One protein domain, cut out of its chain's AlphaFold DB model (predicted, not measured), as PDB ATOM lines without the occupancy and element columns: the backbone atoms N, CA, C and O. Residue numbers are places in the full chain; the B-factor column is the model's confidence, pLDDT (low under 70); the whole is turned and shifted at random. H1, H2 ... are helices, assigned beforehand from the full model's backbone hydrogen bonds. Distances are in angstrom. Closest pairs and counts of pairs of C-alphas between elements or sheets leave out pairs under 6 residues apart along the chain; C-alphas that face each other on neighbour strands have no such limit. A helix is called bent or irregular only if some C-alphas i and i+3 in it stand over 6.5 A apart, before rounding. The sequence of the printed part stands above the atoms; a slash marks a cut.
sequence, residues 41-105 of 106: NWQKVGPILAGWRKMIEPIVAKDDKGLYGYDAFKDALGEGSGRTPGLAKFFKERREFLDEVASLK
ATOM      1  N   ASN A  41      15.974   2.878  -8.765       94.50
ATOM      2  CA  ASN A  41      15.587   2.809 -10.168       94.50
ATOM      3  C   ASN A  41      16.465   1.768 -10.881       94.50
ATOM      4  O   ASN A  41      17.668   1.976 -11.074       94.50
ATOM      5  N   TRP A  42      15.859   0.646 -11.278       95.12
ATOM      6  CA  TRP A  42      16.581  -0.462 -11.906       95.12
ATOM      7  C   TRP A  42      17.152  -0.097 -13.277       95.12
ATOM      8  O   TRP A  42      18.261  -0.504 -13.609       95.12
ATOM      9  N   GLN A  43      16.455   0.731 -14.054       94.75
ATOM     10  CA  GLN A  43      16.930   1.210 -15.349       94.75
ATOM     11  C   GLN A  43      18.234   2.008 -15.207       94.75
ATOM     12  O   GLN A  43      19.060   1.996 -16.117       94.75
ATOM     13  N   LYS A  44      18.449   2.659 -14.055       95.62
ATOM     14  CA  LYS A  44      19.691   3.376 -13.745       95.62
ATOM     15  C   LYS A  44      20.770   2.471 -13.148       95.62
ATOM     16  O   LYS A  44      21.915   2.517 -13.584       95.62
ATOM     17  N   VAL A  45      20.428   1.683 -12.128       96.06
ATOM     18  CA  VAL A  45      21.415   0.910 -11.352       96.06
ATOM     19  C   VAL A  45      21.786  -0.412 -12.033       96.06
ATOM     20  O   VAL A  45      22.937  -0.838 -11.956       96.06
ATOM     21  N   GLY A  46      20.856  -1.032 -12.760       95.75
ATOM     22  CA  GLY A  46      21.060  -2.296 -13.470       95.75
ATOM     23  C   GLY A  46      22.274  -2.289 -14.411       95.75
ATOM     24  O   GLY A  46      23.118  -3.176 -14.286       95.75
ATOM     25  N   PRO A  47      22.444  -1.282 -15.293       97.12
ATOM     26  CA  PRO A  47      23.628  -1.174 -16.150       97.12
ATOM     27  C   PRO A  47      24.951  -1.057 -15.378       97.12
ATOM     28  O   PRO A  47      25.958  -1.633 -15.790       97.12
ATOM     29  N   ILE A  48      24.954  -0.352 -14.240       97.00
ATOM     30  CA  ILE A  48      26.139  -0.196 -13.381       97.00
ATOM     31  C   ILE A  48      26.531  -1.554 -12.789       97.00
ATOM     32  O   ILE A  48      27.682  -1.979 -12.896       97.00
ATOM     33  N   LEU A  49      25.553  -2.267 -12.224       96.12
ATOM     34  CA  LEU A  49      25.751  -3.595 -11.647       96.12
ATOM     35  C   LEU A  49      26.173  -4.626 -12.697       96.12
ATOM     36  O   LEU A  49      27.033  -5.460 -12.421       96.12
ATOM     37  N   ALA A  50      25.614  -4.559 -13.908       96.25
ATOM     38  CA  ALA A  50      26.035  -5.399 -15.023       96.25
ATOM     39  C   ALA A  50      27.506  -5.145 -15.393       96.25
ATOM     40  O   ALA A  50      28.257  -6.095 -15.624       96.25
ATOM     41  N   GLY A  51      27.938  -3.879 -15.375       97.44
ATOM     42  CA  GLY A  51      29.341  -3.501 -15.541       97.44
ATOM     43  C   GLY A  51      30.242  -4.118 -14.468       97.44
ATOM     44  O   GLY A  51      31.247  -4.745 -14.797       97.44
ATOM     45  N   TRP A  52      29.864  -4.010 -13.193       97.19
ATOM     46  CA  TRP A  52      30.622  -4.608 -12.086       97.19
ATOM     47  C   TRP A  52      30.679  -6.129 -12.163       97.19
ATOM     48  O   TRP A  52      31.760  -6.703 -12.041       97.19
ATOM     49  N   ARG A  53      29.546  -6.779 -12.440       95.62
ATOM     50  CA  ARG A  53      29.472  -8.229 -12.625       95.62
ATOM     51  C   ARG A  53      30.438  -8.685 -13.715       95.62
ATOM     52  O   ARG A  53      31.220  -9.595 -13.474       95.62
ATOM     53  N   LYS A  54      30.427  -8.024 -14.876       96.94
ATOM     54  CA  LYS A  54      31.317  -8.350 -15.998       96.94
ATOM     55  C   LYS A  54      32.799  -8.260 -15.616       96.94
ATOM     56  O   LYS A  54      33.594  -9.064 -16.091       96.94
ATOM     57  N   MET A  55      33.178  -7.305 -14.764       97.81
ATOM     58  CA  MET A  55      34.570  -7.158 -14.321       97.81
ATOM     59  C   MET A  55      35.039  -8.311 -13.428       97.81
ATOM     60  O   MET A  55      36.196  -8.711 -13.522       97.81
ATOM     61  N   ILE A  56      34.163  -8.846 -12.573       96.00
ATOM     62  CA  ILE A  56      34.538  -9.876 -11.591       96.00
ATOM     63  C   ILE A  56      34.194 -11.304 -12.032       96.00
ATOM     64  O   ILE A  56      34.733 -12.254 -11.472       96.00
ATOM     65  N   GLU A  57      33.352 -11.474 -13.054       96.19
ATOM     66  CA  GLU A  57      32.920 -12.778 -13.578       96.19
ATOM     67  C   GLU A  57      34.079 -13.758 -13.856       96.19
ATOM     68  O   GLU A  57      33.979 -14.902 -13.409       96.19
ATOM     69  N   PRO A  58      35.219 -13.359 -14.466       96.19
ATOM     70  CA  PRO A  58      36.336 -14.282 -14.700       96.19
ATOM     71  C   PRO A  58      37.014 -14.786 -13.421       96.19
ATOM     72  O   PRO A  58      37.645 -15.842 -13.439       96.19
ATOM     73  N   ILE A  59      36.928 -14.011 -12.333       95.06
ATOM     74  CA  ILE A  59      37.490 -14.368 -11.027       95.06
ATOM     75  C   ILE A  59      36.524 -15.319 -10.320       95.06
ATOM     76  O   ILE A  59      36.938 -16.381  -9.869       95.06
ATOM     77  N   VAL A  60      35.230 -14.986 -10.309       95.12
ATOM     78  CA  VAL A  60      34.187 -15.805  -9.670       95.12
ATOM     79  C   VAL A  60      34.037 -17.167 -10.356       95.12
ATOM     80  O   VAL A  60      33.847 -18.171  -9.683       95.12
ATOM     81  N   ALA A  61      34.184 -17.239 -11.681       94.50
ATOM     82  CA  ALA A  61      34.124 -18.504 -12.416       94.50
ATOM     83  C   ALA A  61      35.248 -19.495 -12.045       94.50
ATOM     84  O   ALA A  61      35.122 -20.687 -12.313       94.50
ATOM     85  N   LYS A  62      36.350 -19.009 -11.458       95.75
ATOM     86  CA  LYS A  62      37.494 -19.825 -11.018       95.75
ATOM     87  C   LYS A  62      37.485 -20.108  -9.516       95.75
ATOM     88  O   LYS A  62      38.367 -20.820  -9.044       95.75
ATOM     89  N   ASP A  63      36.540 -19.535  -8.779       94.50
ATOM     90  CA  ASP A  63      36.436 -19.699  -7.336       94.50
ATOM     91  C   ASP A  63      35.761 -21.037  -7.001       94.50
ATOM     92  O   ASP A  63      34.541 -21.189  -7.091       94.50
ATOM     93  N   ASP A  64      36.569 -22.021  -6.604       90.62
ATOM     94  CA  ASP A  64      36.117 -23.338  -6.147       90.62
ATOM     95  C   ASP A  64      35.672 -23.342  -4.671       90.62
ATOM     96  O   ASP A  64      35.186 -24.359  -4.170       90.62
ATOM     97  N   LYS A  65      35.826 -22.214  -3.963       91.88
ATOM     98  CA  LYS A  65      35.421 -22.014  -2.563       91.88
ATOM     99  C   LYS A  65      34.182 -21.130  -2.417       91.88
ATOM    100  O   LYS A  65      33.763 -20.858  -1.291       91.88
ATOM    101  N   GLY A  66      33.569 -20.711  -3.523       85.44
ATOM    102  CA  GLY A  66      32.375 -19.873  -3.514       85.44
ATOM    103  C   GLY A  66      31.197 -20.542  -2.799       85.44
ATOM    104  O   GLY A  66      30.705 -21.582  -3.232       85.44
ATOM    105  N   LEU A  67      30.686 -19.907  -1.739       86.00
ATOM    106  CA  LEU A  67      29.616 -20.451  -0.885       86.00
ATOM    107  C   LEU A  67      28.322 -20.798  -1.645       86.00
ATOM    108  O   LEU A  67      27.612 -21.726  -1.266       86.00
ATOM    109  N   TYR A  68      28.010 -20.045  -2.704       84.88
ATOM    110  CA  TYR A  68      26.772 -20.180  -3.486       84.88
ATOM    111  C   TYR A  68      27.004 -20.654  -4.929       84.88
ATOM    112  O   TYR A  68      26.043 -20.860  -5.669       84.88
ATOM    113  N   GLY A  69      28.265 -20.842  -5.327       88.56
ATOM    114  CA  GLY A  69      28.648 -21.245  -6.678       88.56
ATOM    115  C   GLY A  69      28.424 -20.185  -7.769       88.56
ATOM    116  O   GLY A  69      27.868 -19.105  -7.550       88.56
ATOM    117  N   TYR A  70      28.878 -20.516  -8.979       91.50
ATOM    118  CA  TYR A  70      28.866 -19.614 -10.135       91.50
ATOM    119  C   TYR A  70      27.462 -19.353 -10.706       91.50
ATOM    120  O   TYR A  70      27.172 -18.247 -11.160       91.50
ATOM    121  N   ASP A  71      26.561 -20.336 -10.662       89.44
ATOM    122  CA  ASP A  71      25.199 -20.162 -11.183       89.44
ATOM    123  C   ASP A  71      24.404 -19.129 -10.376       89.44
ATOM    124  O   ASP A  71      23.804 -18.228 -10.957       89.44
ATOM    125  N   ALA A  72      24.511 -19.151  -9.042       90.12
ATOM    126  CA  ALA A  72      23.885 -18.133  -8.200       90.12
ATOM    127  C   ALA A  72      24.431 -16.723  -8.480       90.12
ATOM    128  O   ALA A  72      23.676 -15.753  -8.468       90.12
ATOM    129  N   PHE A  73      25.726 -16.600  -8.785       91.62
ATOM    130  CA  PHE A  73      26.321 -15.335  -9.218       91.62
ATOM    131  C   PHE A  73      25.726 -14.837 -10.545       91.62
ATOM    132  O   PHE A  73      25.436 -13.646 -10.682       91.62
ATOM    133  N   LYS A  74      25.488 -15.735 -11.513       90.06
ATOM    134  CA  LYS A  74      24.841 -15.369 -12.782       90.06
ATOM    135  C   LYS A  74      23.396 -14.912 -12.588       90.06
ATOM    136  O   LYS A  74      22.962 -13.985 -13.274       90.06
ATOM    137  N   ASP A  75      22.683 -15.507 -11.643       90.69
ATOM    138  CA  ASP A  75      21.268 -15.207 -11.412       90.69
ATOM    139  C   ASP A  75      21.050 -13.999 -10.483       90.69
ATOM    140  O   ASP A  75      19.956 -13.433 -10.443       90.69
ATOM    141  N   ALA A  76      22.096 -13.537  -9.786       91.25
ATOM    142  CA  ALA A  76      22.019 -12.485  -8.768       91.25
ATOM    143  C   ALA A  76      21.456 -11.140  -9.266       91.25
ATOM    144  O   ALA A  76      20.885 -10.384  -8.478       91.25
ATOM    145  N   LEU A  77      21.601 -10.815 -10.556       92.06
ATOM    146  CA  LEU A  77      21.047  -9.577 -11.124       92.06
ATOM    147  C   LEU A  77      19.567  -9.689 -11.508       92.06
ATOM    148  O   LEU A  77      18.918  -8.656 -11.625       92.06
ATOM    149  N   GLY A  78      19.050 -10.899 -11.727       88.81
ATOM    150  CA  GLY A  78      17.690 -11.137 -12.212       88.81
ATOM    151  C   GLY A  78      16.676 -11.294 -11.079       88.81
ATOM    152  O   GLY A  78      16.622 -10.485 -10.155       88.81
ATOM    153  N   GLU A  79      15.878 -12.358 -11.154       83.69
ATOM    154  CA  GLU A  79      14.887 -12.722 -10.128       83.69
ATOM    155  C   GLU A  79      15.525 -13.344  -8.871       83.69
ATOM    156  O   GLU A  79      14.923 -13.337  -7.794       83.69
ATOM    157  N   GLY A  80      16.776 -13.806  -8.978       82.19
ATOM    158  CA  GLY A  80      17.521 -14.487  -7.918       82.19
ATOM    159  C   GLY A  80      17.406 -16.006  -7.984       82.19
ATOM    160  O   GLY A  80      16.739 -16.561  -8.855       82.19
ATOM    161  N   SER A  81      18.069 -16.681  -7.046       77.44
ATOM    162  CA  SER A  81      18.069 -18.141  -6.944       77.44
ATOM    163  C   SER A  81      17.842 -18.601  -5.499       77.44
ATOM    164  O   SER A  81      18.356 -18.035  -4.529       77.44
ATOM    165  N   GLY A  82      17.021 -19.643  -5.340       75.06
ATOM    166  CA  GLY A  82      16.703 -20.230  -4.040       75.06
ATOM    167  C   GLY A  82      16.058 -19.240  -3.064       75.06
ATOM    168  O   GLY A  82      14.945 -18.770  -3.283       75.06
ATOM    169  N   ARG A  83      16.744 -18.965  -1.945       72.81
ATOM    170  CA  ARG A  83      16.251 -18.100  -0.853       72.81
ATOM    171  C   ARG A  83      16.683 -16.635  -0.978       72.81
ATOM    172  O   ARG A  83      16.258 -15.826  -0.155       72.81
ATOM    173  N   THR A  84      17.506 -16.293  -1.967       77.69
ATOM    174  CA  THR A  84      18.045 -14.939  -2.118       77.69
ATOM    175  C   THR A  84      17.375 -14.254  -3.308       77.69
ATOM    176  O   THR A  84      17.606 -14.674  -4.445       77.69
ATOM    177  N   PRO A  85      16.544 -13.218  -3.088       83.38
ATOM    178  CA  PRO A  85      15.965 -12.458  -4.188       83.38
ATOM    179  C   PRO A  85      17.070 -11.763  -4.983       83.38
ATOM    180  O   PRO A  85      18.049 -11.269  -4.418       83.38
ATOM    181  N   GLY A  86      16.908 -11.728  -6.300       92.50
ATOM    182  CA  GLY A  86      17.833 -11.027  -7.178       92.50
ATOM    183  C   GLY A  86      17.682  -9.513  -7.056       92.50
ATOM    184  O   GLY A  86      16.666  -8.993  -6.582       92.50
ATOM    185  N   LEU A  87      18.714  -8.785  -7.477       94.69
ATOM    186  CA  LEU A  87      18.753  -7.336  -7.320       94.69
ATOM    187  C   LEU A  87      17.641  -6.647  -8.123       94.69
ATOM    188  O   LEU A  87      16.993  -5.766  -7.568       94.69
ATOM    189  N   ALA A  88      17.337  -7.069  -9.357       94.88
ATOM    190  CA  ALA A  88      16.231  -6.476 -10.121       94.88
ATOM    191  C   ALA A  88      14.903  -6.545  -9.355       94.88
ATOM    192  O   ALA A  88      14.210  -5.533  -9.206       94.88
ATOM    193  N   LYS A  89      14.597  -7.726  -8.809       93.94
ATOM    194  CA  LYS A  89      13.409  -7.953  -7.987       93.94
ATOM    195  C   LYS A  89      13.407  -7.064  -6.743       93.94
ATOM    196  O   LYS A  89      12.426  -6.366  -6.503       93.94
ATOM    197  N   PHE A  90      14.522  -7.009  -6.009       93.75
ATOM    198  CA  PHE A  90      14.656  -6.136  -4.840       93.75
ATOM    199  C   PHE A  90      14.388  -4.665  -5.180       93.75
ATOM    200  O   PHE A  90      13.645  -4.002  -4.463       93.75
ATOM    201  N   PHE A  91      14.970  -4.138  -6.263       95.25
ATOM    202  CA  PHE A  91      14.774  -2.740  -6.658       95.25
ATOM    203  C   PHE A  91      13.314  -2.446  -7.001       95.25
ATOM    204  O   PHE A  91      12.799  -1.405  -6.594       95.25
ATOM    205  N   LYS A  92      12.645  -3.367  -7.702       93.88
ATOM    206  CA  LYS A  92      11.223  -3.252  -8.033       93.88
ATOM    207  C   LYS A  92      10.356  -3.236  -6.772       93.88
ATOM    208  O   LYS A  92       9.663  -2.254  -6.526       93.88
ATOM    209  N   GLU A  93      10.459  -4.266  -5.938       94.25
ATOM    210  CA  GLU A  93       9.663  -4.388  -4.708       94.25
ATOM    211  C   GLU A  93       9.947  -3.236  -3.739       94.25
ATOM    212  O   GLU A  93       9.051  -2.701  -3.083       94.25
ATOM    213  N   ARG A  94      11.212  -2.805  -3.653       93.88
ATOM    214  CA  ARG A  94      11.584  -1.674  -2.808       93.88
ATOM    215  C   ARG A  94      11.002  -0.368  -3.328       93.88
ATOM    216  O   ARG A  94      10.629   0.468  -2.505       93.88
ATOM    217  N   ARG A  95      10.941  -0.180  -4.648       94.44
ATOM    218  CA  ARG A  95      10.325   1.002  -5.251       94.44
ATOM    219  C   ARG A  95       8.836   1.050  -4.933       94.44
ATOM    220  O   ARG A  95       8.394   2.029  -4.342       94.44
ATOM    221  N   GLU A  96       8.127  -0.039  -5.217       94.38
ATOM    222  CA  GLU A  96       6.696  -0.197  -4.927       94.38
ATOM    223  C   GLU A  96       6.396   0.077  -3.448       94.38
ATOM    224  O   GLU A  96       5.515   0.868  -3.118       94.38
ATOM    225  N   PHE A  97       7.197  -0.487  -2.538       93.81
ATOM    226  CA  PHE A  97       7.064  -0.213  -1.110       93.81
ATOM    227  C   PHE A  97       7.214   1.282  -0.782       93.81
ATOM    228  O   PHE A  97       6.421   1.822  -0.017       93.81
ATOM    229  N   LEU A  98       8.244   1.956  -1.311       93.69
ATOM    230  CA  LEU A  98       8.527   3.362  -0.993       93.69
ATOM    231  C   LEU A  98       7.509   4.339  -1.590       93.69
ATOM    232  O   LEU A  98       7.329   5.420  -1.026       93.69
ATOM    233  N   ASP A  99       6.864   3.981  -2.698       93.44
ATOM    234  CA  ASP A  99       5.778   4.771  -3.282       93.44
ATOM    235  C   ASP A  99       4.522   4.741  -2.381       93.44
ATOM    236  O   ASP A  99       3.796   5.734  -2.291       93.44
ATOM    237  N   GLU A 100       4.322   3.664  -1.611       94.50
ATOM    238  CA  GLU A 100       3.188   3.533  -0.688       94.50
ATOM    239  C   GLU A 100       3.406   4.122   0.712       94.50
ATOM    240  O   GLU A 100       2.439   4.374   1.440       94.50
ATOM    241  N   VAL A 101       4.651   4.402   1.098       94.44
ATOM    242  CA  VAL A 101       4.972   4.941   2.426       94.44
ATOM    243  C   VAL A 101       4.403   6.352   2.609       94.44
ATOM    244  O   VAL A 101       4.796   7.294   1.922       94.44
ATOM    245  N   ALA A 102       3.536   6.515   3.613       92.69
ATOM    246  CA  ALA A 102       2.846   7.772   3.902       92.69
ATOM    247  C   ALA A 102       3.798   8.956   4.136       92.69
ATOM    248  O   ALA A 102       3.550  10.043   3.625       92.69
ATOM    249  N   SER A 103       4.921   8.751   4.833       91.62
ATOM    250  CA  SER A 103       5.900   9.815   5.107       91.62
ATOM    251  C   SER A 103       6.601  10.366   3.855       91.62
ATOM    252  O   SER A 103       7.171  11.459   3.896       91.62
ATOM    253  N   LEU A 104       6.538   9.643   2.731       92.44
ATOM    254  CA  LEU A 104       7.138  10.027   1.450       92.44
ATOM    255  C   LEU A 104       6.120  10.515   0.412       92.44
ATOM    256  O   LEU A 104       6.537  11.019  -0.640       92.44
ATOM    257  N   LYS A 105       4.818  10.401   0.695       87.69
ATOM    258  CA  LYS A 105       3.756  11.033  -0.098       87.69
ATOM    259  C   LYS A 105       3.817  12.555   0.138       87.69
ATOM    260  O   LYS A 105       4.207  13.001   1.220       87.69
TER     261      LYS A 105
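AT A GLANCE: This is residues 41 to 105 of the 106 residues of an uncharacterized protein of Planctomycetes bacterium (UniProt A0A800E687). One long helix, H1, makes one side of a narrow, elongated U, and the chain folds back past it with two shorter helices, H2 and then H3, one after the other along the other side. Between H2 and H3 a small loop with a short antiparallel pairing, residues 80 to 81 with 84 to 85, bulges out, and residues 96 to 105, of which 96 to 100 belong to H3, stick out free at one end. The printed part has 65 residues with three named helices in the order H1, H2, H3 and no named strand, and its class is all helix. It is loose, with a radius of gyration of the C-alphas of 14.5 A, and spans 47 by 24 by 15 A.

HOW THE PARTS SIT: H1, residues 42 to 60, has a kink of 38 degrees near residue 54 and is irregular, with C-alphas 55 and 58 7.3 A apart. With residues 42 to 46 alone it touches residues 88 to 92 of H3, residues 87 to 100; the closest C-alphas, of Trp 42 and Phe 91, are 6.0 A apart. These two run opposite ways at a shallow tilt of 26 degrees. H2, residues 69 to 75, is close to H1 but not clearly touching, the closest C-alphas being those of Val 60 and Tyr 70, 6.6 A apart. H1 and H2 run opposite ways at a shallow tilt of 21 degrees. H2 and H3 are apart. Every O i to N i+4 pair is within hydrogen-bond range in H3, against 11 of 15 in H1 and 2 of 3 in H2.

IN THESE COORDINATES: H1 begins at C-alpha 42 (16.581, -0.462, -11.906) and is 23.5 A long. H2 is 10.6 A long, and H3 is 20.1 A long, ending at C-alpha 100 (3.188, 3.533, -0.688).

THE WHOLE: The C-alphas farthest apart, of Asp 64 and Lys 105, are 47.6 A apart. The printed part has no cut. The H2 to H3 link is long, and no printed residue is under 70 in pLDDT.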